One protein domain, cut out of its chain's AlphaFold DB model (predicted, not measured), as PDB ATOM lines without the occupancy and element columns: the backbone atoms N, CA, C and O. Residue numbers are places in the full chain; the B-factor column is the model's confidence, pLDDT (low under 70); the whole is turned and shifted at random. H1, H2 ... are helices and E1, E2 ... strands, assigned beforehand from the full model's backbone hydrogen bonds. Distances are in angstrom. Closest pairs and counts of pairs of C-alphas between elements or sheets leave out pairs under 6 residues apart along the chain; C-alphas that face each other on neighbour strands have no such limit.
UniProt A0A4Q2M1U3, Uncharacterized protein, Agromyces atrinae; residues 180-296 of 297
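This is residues 180 to 296 of the 297 residues of an uncharacterized protein of Agromyces atrinae (UniProt A0A4Q2M1U3). What is the main picture? Seven strands form a small closed barrel, with the long strands E5 and E7 side by side in one wall and short strands E2 and E3 in the wall across from them; H1 packs on its outside, and a tail with H2 lies beyond one end. What makes it up? The 117 printed residues hold seven named strands and two named helices, in the order E1 H1 E2 E3 E4 E5 E6 E7 H2; under half of the residues are in named elements, and the class is mostly strand. The barrel is mixed, and round the ring run E1 E2 E3 E6 E7 E5 E4 and back to E1. How large is it? It is compact, with a radius of gyration of the C-alphas of 13.6 A, yet elongated, spanning 45 by 26 by 26 A.

Where does the first half run? E1, residues 180 to 185, begins with C-alpha 180 at (-11.814, -5.233, 11.295). H1 is residues 188 to 191, E2 197 to 199, E3 209 to 211, and E4 228 to 233, 16.9 A long. Where does the rest run? E5, residues 237 to 248, is 26.4 A long and bends by 69 degrees at residue 240. E6, residues 264 to 269, is 17.0 A long, and E7, residues 277 to 286, is 27.4 A long. H2, residues 291 to 294, ends with C-alpha 294 at (-28.966, -13.249, 5.989).

How does the ring close? E1 is parallel to E2, with N 183 and O 197 2.9 A apart, and to E4, with N 182 and O 232 2.8 A apart. E3 is parallel to E6, with N 210 and O 265 2.8 A apart. Which pairs are antiparallel? The hairpins are E2 and E3, with N 198 and O 211 2.8 A apart, E4 and E5, with N 229 and O 239 2.8 A apart, and E6 and E7, with N 266 and O 280 2.8 A apart. E7 and E5 are antiparallel at 157 degrees, with N 242 and O 281 2.9 A apart. Where are the helices? E1, H1 and E2 form a strand-helix-strand unit, two parallel neighbour strands with a helix between, its crossover right-handed; H1 is on the barrel and outside it, at a height over the sheet of 8.7 A, its closest C-alphas to E2 being Leu 191 and Val 198, 6.1 A. H2 is not on the barrel, but only just, with 4 pairs of C-alphas within 10 A. Both helices are too short for an O i to N i+4 pair, and each has its 1 O i to N i+3 pair within range.

How far does it reach? The two C-alphas farthest apart are those of Ala 251 and Glu 292, 45.7 A. Are there cuts or long links? The printed part has no cut; the links from E3 to E4 and from E5 to E6 are long. Where is confidence low? Residues 288 to 296 have pLDDT under 70, and the mean of the printed part is 93.5.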
ATOM      1  N   ASN A 180     -12.770  -5.868  10.393       96.62
ATOM      2  CA  ASN A 180     -11.814  -5.233  11.295       96.62
ATOM      3  C   ASN A 180     -11.551  -6.131  12.510       96.62
ATOM      4  O   ASN A 180     -12.453  -6.789  13.031       96.62
ATOM      5  N   THR A 181     -10.300  -6.199  12.945       97.62
ATOM      6  CA  THR A 181      -9.906  -6.990  14.113       97.62
ATOM      7  C   THR A 181      -9.786  -6.071  15.313       97.62
ATOM      8  O   THR A 181      -8.945  -5.176  15.304       97.62
ATOM      9  N   VAL A 182     -10.567  -6.316  16.364       98.12
ATOM     10  CA  VAL A 182     -10.346  -5.693  17.670       98.12
ATOM     11  C   VAL A 182      -9.302  -6.533  18.400       98.12
ATOM     12  O   VAL A 182      -9.590  -7.615  18.915       98.12
ATOM     13  N   TRP A 183      -8.047  -6.104  18.332       98.00
ATOM     14  CA  TRP A 183      -6.910  -6.972  18.648       98.00
ATOM     15  C   TRP A 183      -6.503  -6.945  20.128       98.00
ATOM     16  O   TRP A 183      -5.813  -7.863  20.576       98.00
ATOM     17  N   ALA A 184      -6.901  -5.908  20.866       98.12
ATOM     18  CA  ALA A 184      -6.618  -5.750  22.287       98.12
ATOM     19  C   ALA A 184      -7.588  -4.770  22.958       98.12
ATOM     20  O   ALA A 184      -8.074  -3.835  22.324       98.12
ATOM     21  N   SER A 185      -7.750  -4.915  24.269       98.38
ATOM     22  CA  SER A 185      -8.254  -3.877  25.169       98.38
ATOM     23  C   SER A 185      -7.110  -2.994  25.663       98.38
ATOM     24  O   SER A 185      -6.098  -3.504  26.150       98.38
ATOM     25  N   GLY A 186      -7.258  -1.668  25.596       97.12
ATOM     26  CA  GLY A 186      -6.152  -0.778  25.945       97.12
ATOM     27  C   GLY A 186      -6.397   0.715  25.751       97.12
ATOM     28  O   GLY A 186      -7.490   1.236  25.969       97.12
ATOM     29  N   TRP A 187      -5.322   1.436  25.439       97.19
ATOM     30  CA  TRP A 187      -5.337   2.871  25.163       97.19
ATOM     31  C   TRP A 187      -4.241   3.218  24.141       97.19
ATOM     32  O   TRP A 187      -4.065   2.500  23.163       97.19
ATOM     33  N   TYR A 188      -3.508   4.320  24.333       96.06
ATOM     34  CA  TYR A 188      -2.512   4.810  23.377       96.06
ATOM     35  C   TYR A 188      -1.458   3.777  22.946       96.06
ATOM     36  O   TYR A 188      -1.270   3.659  21.740       96.06
ATOM     37  N   PRO A 189      -0.800   3.000  23.834       98.25
ATOM     38  CA  PRO A 189       0.213   2.043  23.386       98.25
ATOM     39  C   PRO A 189      -0.340   0.995  22.416       98.25
ATOM     40  O   PRO A 189       0.331   0.622  21.454       98.25
ATOM     41  N   GLU A 190      -1.567   0.535  22.654       98.38
ATOM     42  CA  GLU A 190      -2.244  -0.413  21.782       98.38
ATOM     43  C   GLU A 190      -2.730   0.271  20.489       98.38
ATOM     44  O   GLU A 190      -2.537  -0.257  19.394       98.38
ATOM     45  N   LEU A 191      -3.295   1.478  20.569       97.31
ATOM     46  CA  LEU A 191      -3.730   2.224  19.382       97.31
ATOM     47  C   LEU A 191      -2.554   2.525  18.441       97.31
ATOM     48  O   LEU A 191      -2.640   2.289  17.237       97.31
ATOM     49  N   ASP A 192      -1.426   2.970  18.996       98.12
ATOM     50  CA  ASP A 192      -0.199   3.301  18.263       98.12
ATOM     51  C   ASP A 192       0.455   2.072  17.613       98.12
ATOM     52  O   ASP A 192       1.266   2.212  16.694       98.12
ATOM     53  N   ALA A 193       0.104   0.856  18.051       98.06
ATOM     54  CA  ALA A 193       0.608  -0.371  17.448       98.06
ATOM     55  C   ALA A 193       0.021  -0.636  16.052       98.06
ATOM     56  O   ALA A 193       0.622  -1.407  15.302       98.06
ATOM     57  N   CYS A 194      -1.117  -0.018  15.703       97.62
ATOM     58  CA  CYS A 194      -1.750  -0.102  14.382       97.62
ATOM     59  C   CYS A 194      -1.950  -1.543  13.880       97.62
ATOM     60  O   CYS A 194      -1.556  -1.900  12.769       97.62
ATOM     61  N   LYS A 195      -2.543  -2.388  14.734       97.88
ATOM     62  CA  LYS A 195      -2.829  -3.810  14.463       97.88
ATOM     63  C   LYS A 195      -4.328  -4.117  14.349       97.88
ATOM     64  O   LYS A 195      -4.721  -5.272  14.502       97.88
ATOM     65  N   GLY A 196      -5.141  -3.098  14.089       97.12
ATOM     66  CA  GLY A 196      -6.597  -3.149  14.156       97.12
ATOM     67  C   GLY A 196      -7.141  -2.245  15.260       97.12
ATOM     68  O   GLY A 196      -6.390  -1.525  15.930       97.12
ATOM     69  N   SER A 197      -8.448  -2.336  15.487       98.44
ATOM     70  CA  SER A 197      -9.113  -1.582  16.544       98.44
ATOM     71  C   SER A 197      -8.701  -2.035  17.943       98.44
ATOM     72  O   SER A 197      -8.316  -3.184  18.170       98.44
ATOM     73  N   VAL A 198      -8.840  -1.124  18.900       98.75
ATOM     74  CA  VAL A 198      -8.592  -1.354  20.324       98.75
ATOM     75  C   VAL A 198      -9.862  -1.065  21.104       98.75
ATOM     76  O   VAL A 198     -10.485  -0.030  20.874       98.75
ATOM     77  N   ASP A 199     -10.232  -1.942  22.032       98.69
ATOM     78  CA  ASP A 199     -11.323  -1.690  22.971       98.69
ATOM     79  C   ASP A 199     -10.901  -0.650  24.025       98.69
ATOM     80  O   ASP A 199      -9.963  -0.848  24.803       98.69
ATOM     81  N   LEU A 200     -11.610   0.480  24.032       98.50
ATOM     82  CA  LEU A 200     -11.428   1.620  24.928       98.50
ATOM     83  C   LEU A 200     -12.518   1.704  26.006       98.50
ATOM     84  O   LEU A 200     -12.564   2.681  26.751       98.50
ATOM     85  N   THR A 201     -13.397   0.708  26.128       98.25
ATOM     86  CA  THR A 201     -14.571   0.730  27.018       98.25
ATOM     87  C   THR A 201     -14.215   1.101  28.458       98.25
ATOM     88  O   THR A 201     -14.870   1.937  29.082       98.25
ATOM     89  N   ALA A 202     -13.119   0.546  28.985       97.50
ATOM     90  CA  ALA A 202     -12.642   0.844  30.336       97.50
ATOM     91  C   ALA A 202     -12.208   2.312  30.527       97.50
ATOM     92  O   ALA A 202     -12.146   2.799  31.653       97.50
ATOM     93  N   ARG A 203     -11.874   3.012  29.439       97.12
ATOM     94  CA  ARG A 203     -11.448   4.418  29.422       97.12
ATOM     95  C   ARG A 203     -12.604   5.381  29.183       97.12
ATOM     96  O   ARG A 203     -12.479   6.545  29.543       97.12
ATOM     97  N   TYR A 204     -13.710   4.892  28.632       97.44
ATOM     98  CA  TYR A 204     -14.925   5.655  28.359       97.44
ATOM     99  C   TYR A 204     -16.046   5.334  29.346       97.44
ATOM    100  O   TYR A 204     -17.204   5.193  28.965       97.44
ATOM    101  N   ASP A 205     -15.695   5.207  30.629       96.19
ATOM    102  CA  ASP A 205     -16.635   5.006  31.740       96.19
ATOM    103  C   ASP A 205     -17.651   3.873  31.495       96.19
ATOM    104  O   ASP A 205     -18.823   3.955  31.868       96.19
ATOM    105  N   GLY A 206     -17.191   2.798  30.845       97.00
ATOM    106  CA  GLY A 206     -17.994   1.614  30.547       97.00
ATOM    107  C   GLY A 206     -18.867   1.720  29.296       97.00
ATOM    108  O   GLY A 206     -19.628   0.792  29.039       97.00
ATOM    109  N   VAL A 207     -18.778   2.801  28.514       98.06
ATOM    110  CA  VAL A 207     -19.446   2.887  27.207       98.06
ATOM    111  C   VAL A 207     -18.715   1.983  26.208       98.06
ATOM    112  O   VAL A 207     -17.550   2.266  25.913       98.06
ATOM    113  N   PRO A 208     -19.362   0.929  25.668       98.38
ATOM    114  CA  PRO A 208     -18.726   0.007  24.734       98.38
ATOM    115  C   PRO A 208     -18.173   0.750  23.522       98.38
ATOM    116  O   PRO A 208     -18.935   1.264  22.703       98.38
ATOM    117  N   THR A 209     -16.849   0.841  23.413       98.69
ATOM    118  CA  THR A 209     -16.209   1.632  22.359       98.69
ATOM    119  C   THR A 209     -14.917   0.994  21.898       98.69
ATOM    120  O   THR A 209     -14.044   0.713  22.710       98.69
ATOM    121  N   ILE A 210     -14.763   0.854  20.589       98.75
ATOM    122  CA  ILE A 210     -13.501   0.514  19.943       98.75
ATOM    123  C   ILE A 210     -12.971   1.721  19.177       98.75
ATOM    124  O   ILE A 210     -13.739   2.577  18.735       98.75
ATOM    125  N   ALA A 211     -11.661   1.801  18.994       98.56
ATOM    126  CA  ALA A 211     -11.063   2.874  18.218       98.56
ATOM    127  C   ALA A 211      -9.860   2.420  17.410       98.56
ATOM    128  O   ALA A 211      -9.181   1.457  17.758       98.56
ATOM    129  N   GLU A 212      -9.562   3.184  16.366       98.12
ATOM    130  CA  GLU A 212      -8.361   3.017  15.562       98.12
ATOM    131  C   GLU A 212      -7.895   4.370  15.019       98.12
ATOM    132  O   GLU A 212      -8.692   5.269  14.714       98.12
ATOM    133  N   HIS A 213      -6.579   4.526  14.869       98.31
ATOM    134  CA  HIS A 213      -6.020   5.698  14.205       98.31
ATOM    135  C   HIS A 213      -6.501   5.782  12.756       98.31
ATOM    136  O   HIS A 213      -6.583   4.782  12.044       98.31
ATOM    137  N   TRP A 214      -6.736   7.006  12.286       97.31
ATOM    138  CA  TRP A 214      -7.206   7.264  10.921       97.31
ATOM    139  C   TRP A 214      -6.346   6.600   9.849       97.31
ATOM    140  O   TRP A 214      -6.856   5.981   8.924       97.31
ATOM    141  N   SER A 215      -5.025   6.702   9.990       97.06
ATOM    142  CA  SER A 215      -4.066   6.138   9.041       97.06
ATOM    143  C   SER A 215      -3.853   4.630   9.182       97.06
ATOM    144  O   SER A 215      -3.131   4.068   8.365       97.06
ATOM    145  N   CYS A 216      -4.408   3.996  10.218       96.94
ATOM    146  CA  CYS A 216      -4.169   2.585  10.528       96.94
ATOM    147  C   CYS A 216      -5.331   1.663  10.139       96.94
ATOM    148  O   CYS A 216      -5.187   0.455  10.241       96.94
ATOM    149  N   GLY A 217      -6.423   2.228   9.623       95.38
ATOM    150  CA  GLY A 217      -7.616   1.496   9.191       95.38
ATOM    151  C   GLY A 217      -8.899   2.309   9.364       95.38
ATOM    152  O   GLY A 217      -9.913   2.019   8.728       95.38
ATOM    153  N   GLY A 218      -8.854   3.369  10.185       96.56
ATOM    154  CA  GLY A 218     -10.040   4.171  10.476       96.56
ATOM    155  C   GLY A 218     -10.542   5.051   9.346       96.56
ATOM    156  O   GLY A 218     -11.730   5.365   9.314       96.56
ATOM    157  N   ARG A 219      -9.694   5.389   8.370       96.88
ATOM    158  CA  ARG A 219     -10.149   6.044   7.137       96.88
ATOM    159  C   ARG A 219     -11.066   5.144   6.314       96.88
ATOM    160  O   ARG A 219     -11.965   5.643   5.645       96.88
ATOM    161  N   GLU A 220     -10.807   3.845   6.330       97.00
ATOM    162  CA  GLU A 220     -11.519   2.844   5.543       97.00
ATOM    163  C   GLU A 220     -12.753   2.289   6.269       97.00
ATOM    164  O   GLU A 220     -13.534   1.559   5.661       97.00
ATOM    165  N   PHE A 221     -12.948   2.631   7.548       97.50
ATOM    166  CA  PHE A 221     -14.094   2.164   8.319       97.50
ATOM    167  C   PHE A 221     -15.411   2.701   7.725       97.50
ATOM    168  O   PHE A 221     -15.552   3.922   7.575       97.50
ATOM    169  N   PRO A 222     -16.395   1.839   7.404       96.38
ATOM    170  CA  PRO A 222     -17.651   2.281   6.811       96.38
ATOM    171  C   PRO A 222     -18.444   3.221   7.724       96.38
ATOM    172  O   PRO A 222     -18.597   2.982   8.920       96.38
ATOM    173  N   GLN A 223     -18.982   4.295   7.145       93.94
ATOM    174  CA  GLN A 223     -19.757   5.320   7.861       93.94
ATOM    175  C   GLN A 223     -21.208   5.417   7.369       93.94
ATOM    176  O   GLN A 223     -21.995   6.173   7.931       93.94
ATOM    177  N   GLU A 224     -21.559   4.682   6.315       94.38
ATOM    178  CA  GLU A 224     -22.896   4.698   5.730       94.38
ATOM    179  C   GLU A 224     -23.856   3.829   6.562       94.38
ATOM    180  O   GLU A 224     -23.569   2.641   6.769       94.38
ATOM    181  N   PRO A 225     -24.982   4.392   7.050       95.38
ATOM    182  CA  PRO A 225     -25.990   3.632   7.779       95.38
ATOM    183  C   PRO A 225     -26.489   2.411   6.996       95.38
ATOM    184  O   PRO A 225     -26.699   2.481   5.790       95.38
ATOM    185  N   GLY A 226     -26.701   1.292   7.685       89.00
ATOM    186  CA  GLY A 226     -27.127   0.023   7.087       89.00
ATOM    187  C   GLY A 226     -25.978  -0.877   6.625       89.00
ATOM    188  O   GLY A 226     -26.195  -2.074   6.449       89.00
ATOM    189  N   THR A 227     -24.751  -0.353   6.500       92.94
ATOM    190  CA  THR A 227     -23.588  -1.169   6.116       92.94
ATOM    191  C   THR A 227     -23.336  -2.264   7.152       92.94
ATOM    192  O   THR A 227     -23.194  -1.975   8.340       92.94
ATOM    193  N   LEU A 228     -23.247  -3.520   6.714       92.44
ATOM    194  CA  LEU A 228     -22.835  -4.629   7.571       92.44
ATOM    195  C   LEU A 228     -21.311  -4.736   7.595       92.44
ATOM    196  O   LEU A 228     -20.663  -4.699   6.551       92.44
ATOM    197  N   ILE A 229     -20.745  -4.922   8.782       95.25
ATOM    198  CA  ILE A 229     -19.318  -5.171   8.998       95.25
ATOM    199  C   ILE A 229     -19.128  -6.413   9.862       95.25
ATOM    200  O   ILE A 229     -20.014  -6.794  10.631       95.25
ATOM    201  N   THR A 230     -17.951  -7.020   9.768       95.12
ATOM    202  CA  THR A 230     -17.544  -8.110  10.654       95.12
ATOM    203  C   THR A 230     -16.421  -7.634  11.558       95.12
ATOM    204  O   THR A 230     -15.370  -7.202  11.083       95.12
ATOM    205  N   LEU A 231     -16.622  -7.760  12.868       96.50
ATOM    206  CA  LEU A 231     -15.550  -7.623  13.841       96.50
ATOM    207  C   LEU A 231     -15.025  -9.003  14.233       96.50
ATOM    208  O   LEU A 231     -15.796  -9.939  14.456       96.50
ATOM    209  N   THR A 232     -13.706  -9.126  14.337       95.56
ATOM    210  CA  THR A 232     -13.027 -10.317  14.867       95.56
ATOM    211  C   THR A 232     -12.211  -9.954  16.107       95.56
ATOM    212  O   THR A 232     -11.939  -8.780  16.341       95.56
ATOM    213  N   GLY A 233     -11.810 -10.946  16.908       95.31
ATOM    214  CA  GLY A 233     -11.106 -10.703  18.171       95.31
ATOM    215  C   GLY A 233     -12.058 -10.310  19.302       95.31
ATOM    216  O   GLY A 233     -13.089 -10.963  19.505       95.31
ATOM    217  N   GLU A 234     -11.707  -9.270  20.054       92.94
ATOM    218  CA  GLU A 234     -12.596  -8.704  21.071       92.94
ATOM    219  C   GLU A 234     -13.868  -8.149  20.410       92.94
ATOM    220  O   GLU A 234     -13.858  -7.717  19.259       92.94
ATOM    221  N   HIS A 235     -15.011  -8.234  21.091       95.38
ATOM    222  CA  HIS A 235     -16.307  -7.825  20.522       95.38
ATOM    223  C   HIS A 235     -16.670  -8.490  19.184       95.38
ATOM    224  O   HIS A 235     -17.470  -7.940  18.428       95.38
ATOM    225  N   SER A 236     -16.130  -9.675  18.883       95.31
ATOM    226  CA  SER A 236     -16.390 -10.352  17.607       95.31
ATOM    227  C   SER A 236     -17.879 -10.570  17.320       95.31
ATOM    228  O   SER A 236     -18.685 -10.816  18.224       95.31
ATOM    229  N   GLY A 237     -18.252 -10.455  16.049       93.31
ATOM    230  CA  GLY A 237     -19.632 -10.570  15.589       93.31
ATOM    231  C   GLY A 237     -19.898  -9.745  14.339       93.31
ATOM    232  O   GLY A 237     -19.005  -9.083  13.805       93.31
ATOM    233  N   THR A 238     -21.147  -9.780  13.886       92.94
ATOM    234  CA  THR A 238     -21.605  -8.937  12.781       92.94
ATOM    235  C   THR A 238     -22.326  -7.721  13.337       92.94
ATOM    236  O   THR A 238     -23.203  -7.845  14.198       92.94
ATOM    237  N   TYR A 239     -21.983  -6.549  12.814       95.38
ATOM    238  CA  TYR A 239     -22.576  -5.284  13.225       95.38
ATOM    239  C   TYR A 239     -23.144  -4.547  12.023       95.38
ATOM    240  O   TYR A 239     -22.553  -4.555  10.944       95.38
ATOM    241  N   ARG A 240     -24.275  -3.881  12.231       95.75
ATOM    242  CA  ARG A 240     -24.807  -2.873  11.323       95.75
ATOM    243  C   ARG A 240     -24.307  -1.504  11.764       95.75
ATOM    244  O   ARG A 240     -24.432  -1.136  12.930       95.75
ATOM    245  N   VAL A 241     -23.755  -0.757  10.820       97.56
ATOM    246  CA  VAL A 241     -23.363   0.639  10.997       97.56
ATOM    247  C   VAL A 241     -24.622   1.496  11.073       97.56
ATOM    248  O   VAL A 241     -25.457   1.450  10.178       97.56
ATOM    249  N   GLU A 242     -24.756   2.296  12.127       97.88
ATOM    250  CA  GLU A 242     -25.858   3.259  12.313       97.88
ATOM    251  C   GLU A 242     -25.471   4.673  11.827       97.88
ATOM    252  O   GLU A 242     -26.243   5.625  11.917       97.88
ATOM    253  N   GLY A 243     -24.249   4.812  11.304       97.75
ATOM    254  CA  GLY A 243     -23.651   6.061  10.843       97.75
ATOM    255  C   GLY A 243     -22.932   6.845  11.939       97.75
ATOM    256  O   GLY A 243     -22.923   6.459  13.114       97.75
ATOM    257  N   ILE A 244     -22.307   7.959  11.544       98.44
ATOM    258  CA  ILE A 244     -21.680   8.905  12.476       98.44
ATOM    259  C   ILE A 244     -22.773   9.574  13.309       98.44
ATOM    260  O   ILE A 244     -23.580  10.340  12.789       98.44
ATOM    261  N   GLN A 245     -22.754   9.320  14.611       98.56
ATOM    262  CA  GLN A 245     -23.715   9.880  15.560       98.56
ATOM    263  C   GLN A 245     -23.303  11.276  16.016       98.56
ATOM    264  O   GLN A 245     -24.138  12.155  16.208       98.56
ATOM    265  N   VAL A 246     -21.996  11.485  16.191       98.38
ATOM    266  CA  VAL A 246     -21.437  12.771  16.602       98.38
ATOM    267  C   VAL A 246     -19.981  12.898  16.150       98.38
ATOM    268  O   VAL A 246     -19.257  11.906  16.039       98.38
ATOM    269  N   ILE A 247     -19.550  14.135  15.892       98.38
ATOM    270  CA  ILE A 247     -18.139  14.509  15.760       98.38
ATOM    271  C   ILE A 247     -17.751  15.302  17.007       98.38
ATOM    272  O   ILE A 247     -18.358  16.330  17.307       98.38
ATOM    273  N   LEU A 248     -16.736  14.832  17.720       98.25
ATOM    274  CA  LEU A 248     -16.258  15.404  18.971       98.25
ATOM    275  C   LEU A 248     -14.883  16.047  18.789       98.25
ATOM    276  O   LEU A 248     -14.064  15.616  17.978       98.25
ATOM    277  N   ASN A 249     -14.609  17.070  19.592       98.00
ATOM    278  CA  ASN A 249     -13.281  17.657  19.707       98.00
ATOM    279  C   ASN A 249     -12.636  17.159  21.002       98.00
ATOM    280  O   ASN A 249     -13.108  17.500  22.084       98.00
ATOM    281  N   GLN A 250     -11.542  16.404  20.900       95.50
ATOM    282  CA  GLN A 250     -10.856  15.801  22.048       95.50
ATOM    283  C   GLN A 250     -10.417  16.826  23.110       95.50
ATOM    284  O   GLN A 250     -10.282  16.481  24.279       95.50
ATOM    285  N   ALA A 251     -10.187  18.088  22.732       96.69
ATOM    286  CA  ALA A 251      -9.774  19.132  23.671       96.69
ATOM    287  C   ALA A 251     -10.918  19.649  24.562       96.69
ATOM    288  O   ALA A 251     -10.646  20.303  25.569       96.69
ATOM    289  N   THR A 252     -12.177  19.415  24.182       97.69
ATOM    290  CA  THR A 252     -13.351  19.987  24.864       97.69
ATOM    291  C   THR A 252     -14.416  18.966  25.238       97.69
ATOM    292  O   THR A 252     -15.148  19.211  26.188       97.69
ATOM    293  N   ALA A 253     -14.531  17.870  24.487       97.88
ATOM    294  CA  ALA A 253     -15.500  16.817  24.748       97.88
ATOM    295  C   ALA A 253     -15.066  15.947  25.934       97.88
ATOM    296  O   ALA A 253     -13.871  15.729  26.157       97.88
ATOM    297  N   THR A 254     -16.041  15.434  26.672       97.50
ATOM    298  CA  THR A 254     -15.845  14.483  27.769       97.50
ATOM    299  C   THR A 254     -16.412  13.111  27.401       97.50
ATOM    300  O   THR A 254     -16.996  12.915  26.335       97.50
ATOM    301  N   THR A 255     -16.240  12.131  28.287       96.94
ATOM    302  CA  THR A 255     -16.834  10.795  28.138       96.94
ATOM    303  C   THR A 255     -18.364  10.815  28.171       96.94
ATOM    304  O   THR A 255     -18.996   9.922  27.609       96.94
ATOM    305  N   ASP A 256     -18.975  11.846  28.759       97.75
ATOM    306  CA  ASP A 256     -20.430  12.018  28.770       97.75
ATOM    307  C   ASP A 256     -20.998  12.377  27.389       97.75
ATOM    308  O   ASP A 256     -22.167  12.094  27.125       97.75
ATOM    309  N   ASP A 257     -20.174  12.941  26.499       98.06
ATOM    310  CA  ASP A 257     -20.568  13.313  25.135       98.06
ATOM    311  C   ASP A 257     -20.559  12.118  24.162       98.06
ATOM    312  O   ASP A 257     -20.971  12.241  23.004       98.06
ATOM    313  N   ILE A 258     -20.072  10.953  24.604       98.31
ATOM    314  CA  ILE A 258     -20.023   9.736  23.792       98.31
ATOM    315  C   ILE A 258     -21.452   9.200  23.603       98.31
ATOM    316  O   ILE A 258     -22.179   9.022  24.586       98.31
ATOM    317  N   PRO A 259     -21.872   8.904  22.358       97.75
ATOM    318  CA  PRO A 259     -23.217   8.422  22.083       97.75
ATOM    319  C   PRO A 259     -23.474   7.076  22.775       97.75
ATOM    320  O   PRO A 259     -22.631   6.180  22.771       97.75
ATOM    321  N   ARG A 260     -24.663   6.933  23.364       97.62
ATOM    322  CA  ARG A 260     -25.116   5.729  24.081       97.62
ATOM    323  C   ARG A 260     -26.301   5.094  23.354       97.62
ATOM    324  O   ARG A 260     -26.926   5.735  22.516       97.62
ATOM    325  N   GLY A 261     -26.641   3.859  23.726       96.19
ATOM    326  CA  GLY A 261     -27.766   3.116  23.139       96.19
ATOM    327  C   GLY A 261     -27.392   2.238  21.941       96.19
ATOM    328  O   GLY A 261     -28.281   1.660  21.328       96.19
ATOM    329  N   PHE A 262     -26.097   2.124  21.644       98.12
ATOM    330  CA  PHE A 262     -25.533   1.196  20.666       98.12
ATOM    331  C   PHE A 262     -24.862   0.029  21.393       98.12
ATOM    332  O   PHE A 262     -24.413   0.192  22.532       98.12
ATOM    333  N   ASP A 263     -24.757  -1.123  20.730       98.25
ATOM    334  CA  ASP A 263     -24.006  -2.263  21.269       98.25
ATOM    335  C   ASP A 263     -22.501  -1.977  21.292       98.25
ATOM    336  O   ASP A 263     -21.781  -2.488  22.149       98.25
ATOM    337  N   LEU A 264     -22.030  -1.154  20.350       98.50
ATOM    338  CA  LEU A 264     -20.647  -0.709  20.253       98.50
ATOM    339  C   LEU A 264     -20.572   0.660  19.563       98.50
ATOM    340  O   LEU A 264     -21.401   0.998  18.720       98.50
ATOM    341  N   VAL A 265     -19.559   1.455  19.895       98.62
ATOM    342  CA  VAL A 265     -19.209   2.687  19.177       98.62
ATOM    343  C   VAL A 265     -17.832   2.514  18.549       98.62
ATOM    344  O   VAL A 265     -16.918   1.997  19.182       98.62
ATOM    345  N   TYR A 266     -17.668   2.952  17.307       98.69
ATOM    346  CA  TYR A 266     -16.373   3.034  16.643       98.69
ATOM    347  C   TYR A 266     -15.872   4.477  16.621       98.69
ATOM    348  O   TYR A 266     -16.577   5.375  16.156       98.69
ATOM    349  N   GLN A 267     -14.650   4.700  17.094       98.50
ATOM    350  CA  GLN A 267     -14.026   6.015  17.162       98.50
ATOM    351  C   GLN A 267     -12.796   6.113  16.251       98.50
ATOM    352  O   GLN A 267     -11.886   5.289  16.301       98.50
ATOM    353  N   THR A 268     -12.713   7.191  15.469       98.31
ATOM    354  CA  THR A 268     -11.481   7.569  14.762       98.31
ATOM    355  C   THR A 268     -11.352   9.087  14.623       98.31
ATOM    356  O   THR A 268     -12.347   9.809  14.637       98.31
ATOM    357  N   CYS A 269     -10.128   9.603  14.515       97.69
ATOM    358  CA  CYS A 269      -9.853  11.034  14.349       97.69
ATOM    359  C   CYS A 269      -9.748  11.379  12.863       97.69
ATOM    360  O   CYS A 269      -8.703  11.149  12.262       97.69
ATOM    361  N   GLN A 270     -10.797  11.944  12.266       96.62
ATOM    362  CA  GLN A 270     -10.868  12.222  10.827       96.62
ATOM    363  C   GLN A 270      -9.642  13.016  10.351       96.62
ATOM    364  O   GLN A 270      -9.267  14.030  10.944       96.62
ATOM    365  N   ASN A 271      -8.988  12.542   9.288       96.44
ATOM    366  CA  ASN A 271      -7.739  13.114   8.761       96.44
ATOM    367  C   ASN A 271      -6.586  13.213   9.785       96.44
ATOM    368  O   ASN A 271      -5.686  14.037   9.622       96.44
ATOM    369  N   GLY A 272      -6.610  12.401  10.844       94.44
ATOM    370  CA  GLY A 272      -5.648  12.459  11.947       94.44
ATOM    371  C   GLY A 272      -5.827  13.667  12.874       94.44
ATOM    372  O   GLY A 272      -4.924  13.976  13.648       94.44
ATOM    373  N   GLN A 273      -6.960  14.373  12.802       96.75
ATOM    374  CA  GLN A 273      -7.207  15.578  13.593       96.75
ATOM    375  C   GLN A 273      -8.016  15.257  14.852       96.75
ATOM    376  O   GLN A 273      -9.176  14.856  14.772       96.75
ATOM    377  N   SER A 274      -7.436  15.501  16.029       95.06
ATOM    378  CA  SER A 274      -8.111  15.292  17.321       95.06
ATOM    379  C   SER A 274      -9.308  16.223  17.551       95.06
ATOM    380  O   SER A 274     -10.175  15.935  18.373       95.06
ATOM    381  N   SER A 275      -9.402  17.323  16.799       96.94
ATOM    382  CA  SER A 275     -10.564  18.217  16.806       96.94
ATOM    383  C   SER A 275     -11.769  17.678  16.027       96.94
ATOM    384  O   SER A 275     -12.815  18.321  16.041       96.94
ATOM    385  N   SER A 276     -11.626  16.548  15.324       97.25
ATOM    386  CA  SER A 276     -12.665  15.939  14.486       97.25
ATOM    387  C   SER A 276     -12.740  14.423  14.706       97.25
ATOM    388  O   SER A 276     -12.593  13.625  13.778       97.25
ATOM    389  N   MET A 277     -12.959  14.016  15.950       98.06
ATOM    390  CA  MET A 277     -13.125  12.622  16.343       98.06
ATOM    391  C   MET A 277     -14.544  12.144  16.024       98.06
ATOM    392  O   MET A 277     -15.500  12.571  16.664       98.06
ATOM    393  N   SER A 278     -14.706  11.280  15.024       98.38
ATOM    394  CA  SER A 278     -16.010  10.718  14.671       98.38
ATOM    395  C   SER A 278     -16.363   9.532  15.554       98.38
ATOM    396  O   SER A 278     -15.533   8.637  15.710       98.38
ATOM    397  N   MET A 279     -17.603   9.513  16.045       98.50
ATOM    398  CA  MET A 279     -18.195   8.414  16.805       98.50
ATOM    399  C   MET A 279     -19.291   7.759  15.956       98.50
ATOM    400  O   MET A 279     -20.367   8.332  15.770       98.50
ATOM    401  N   THR A 280     -19.013   6.578  15.416       98.75
ATOM    402  CA  THR A 280     -19.941   5.800  14.585       98.75
ATOM    403  C   THR A 280     -20.648   4.758  15.446       98.75
ATOM    404  O   THR A 280     -19.991   3.964  16.110       98.75
ATOM    405  N   GLY A 281     -21.980   4.757  15.450       98.44
ATOM    406  CA  GLY A 281     -22.765   3.775  16.205       98.44
ATOM    407  C   GLY A 281     -22.802   2.421  15.497       98.44
ATOM    408  O   GLY A 281     -22.874   2.376  14.267       98.44
ATOM    409  N   LEU A 282     -22.763   1.331  16.263       98.50
ATOM    410  CA  LEU A 282     -22.844  -0.041  15.769       98.50
ATOM    411  C   LEU A 282     -23.897  -0.832  16.556       98.50
ATOM    412  O   LEU A 282     -23.824  -0.934  17.783       98.50
ATOM    413  N   THR A 283     -24.834  -1.449  15.839       97.81
ATOM    414  CA  THR A 283     -25.815  -2.386  16.406       97.81
ATOM    415  C   THR A 283     -25.415  -3.805  16.038       97.81
ATOM    416  O   THR A 283     -25.196  -4.107  14.863       97.81
ATOM    417  N   ARG A 284     -25.317  -4.702  17.015       95.88
ATOM    418  CA  ARG A 284     -25.036  -6.117  16.783       95.88
ATOM    419  C   ARG A 284     -26.258  -6.765  16.133       95.88
ATOM    420  O   ARG A 284     -27.370  -6.668  16.642       95.88
ATOM    421  N   VAL A 285     -26.042  -7.457  15.016       91.25
ATOM    422  CA  VAL A 285     -27.111  -8.172  14.287       91.25
ATOM    423  C   VAL A 285     -27.031  -9.692  14.442       91.25
ATOM    424  O   VAL A 285     -27.965 -10.397  14.083       91.25
ATOM    425  N   GLY A 286     -25.940 -10.204  15.008       78.56
ATOM    426  CA  GLY A 286     -25.758 -11.622  15.292       78.56
ATOM    427  C   GLY A 286     -24.292 -11.971  15.516       78.56
ATOM    428  O   GLY A 286     -23.418 -11.095  15.568       78.56
ATOM    429  N   ASP A 287     -24.018 -13.268  15.619       74.88
ATOM    430  CA  ASP A 287     -22.655 -13.792  15.538       74.88
ATOM    431  C   ASP A 287     -22.101 -13.615  14.107       74.88
ATOM    432  O   ASP A 287     -22.721 -12.954  13.267       74.88
ATOM    433  N   ALA A 288     -20.892 -14.104  13.813       62.03
ATOM    434  CA  ALA A 288     -20.345 -14.018  12.456       62.03
ATOM    435  C   ALA A 288     -21.350 -14.627  11.457       62.03
ATOM    436  O   ALA A 288     -21.621 -15.825  11.487       62.03
ATOM    437  N   VAL A 289     -21.946 -13.770  10.627       55.84
ATOM    438  CA  VAL A 289     -23.087 -14.107   9.772       55.84
ATOM    439  C   VAL A 289     -22.628 -15.082   8.693       55.84
ATOM    440  O   VAL A 289     -21.744 -14.763   7.896       55.84
ATOM    441  N   THR A 290     -23.235 -16.268   8.664       59.72
ATOM    442  CA  THR A 290     -23.205 -17.164   7.502       59.72
ATOM    443  C   THR A 290     -24.257 -16.708   6.494       59.72
ATOM    444  O   THR A 290     -25.213 -16.018   6.859       59.72
ATOM    445  N   VAL A 291     -24.112 -17.101   5.228       55.19
ATOM    446  CA  VAL A 291     -25.084 -16.799   4.155       55.19
ATOM    447  C   VAL A 291     -26.517 -17.170   4.572       55.19
ATOM    448  O   VAL A 291     -27.451 -16.415   4.327       55.19
ATOM    449  N   GLU A 292     -26.681 -18.268   5.314       54.53
ATOM    450  CA  GLU A 292     -27.973 -18.746   5.827       54.53
ATOM    451  C   GLU A 292     -28.639 -17.782   6.824       54.53
ATOM    452  O   GLU A 292     -29.862 -17.700   6.871       54.53
ATOM    453  N   SER A 293     -27.858 -17.017   7.596       57.16
ATOM    454  CA  SER A 293     -28.392 -16.056   8.577       57.16
ATOM    455  C   SER A 293     -28.837 -14.718   7.973       57.16
ATOM    456  O   SER A 293     -29.552 -13.971   8.634       57.16
ATOM    457  N   LEU A 294     -28.468 -14.425   6.718       55.12
ATOM    458  CA  LEU A 294     -28.966 -13.249   5.989       55.12
ATOM    459  C   LEU A 294     -30.372 -13.456   5.420       55.12
ATOM    460  O   LEU A 294     -31.078 -12.483   5.213       55.12
ATOM    461  N   ALA A 295     -30.796 -14.706   5.211       54.72
ATOM    462  CA  ALA A 295     -32.105 -15.031   4.642       54.72
ATOM    463  C   ALA A 295     -33.295 -14.736   5.582       54.72
ATOM    464  O   ALA A 295     -34.437 -14.921   5.178       54.72
ATOM    465  N   GLY A 296     -33.037 -14.361   6.840       52.28
ATOM    466  CA  GLY A 296     -34.063 -14.117   7.862       52.28
ATOM    467  C   GLY A 296     -34.038 -12.715   8.481       52.28
ATOM    468  O   GLY A 296     -34.702 -12.516   9.498       52.28
TER     469      GLY A 296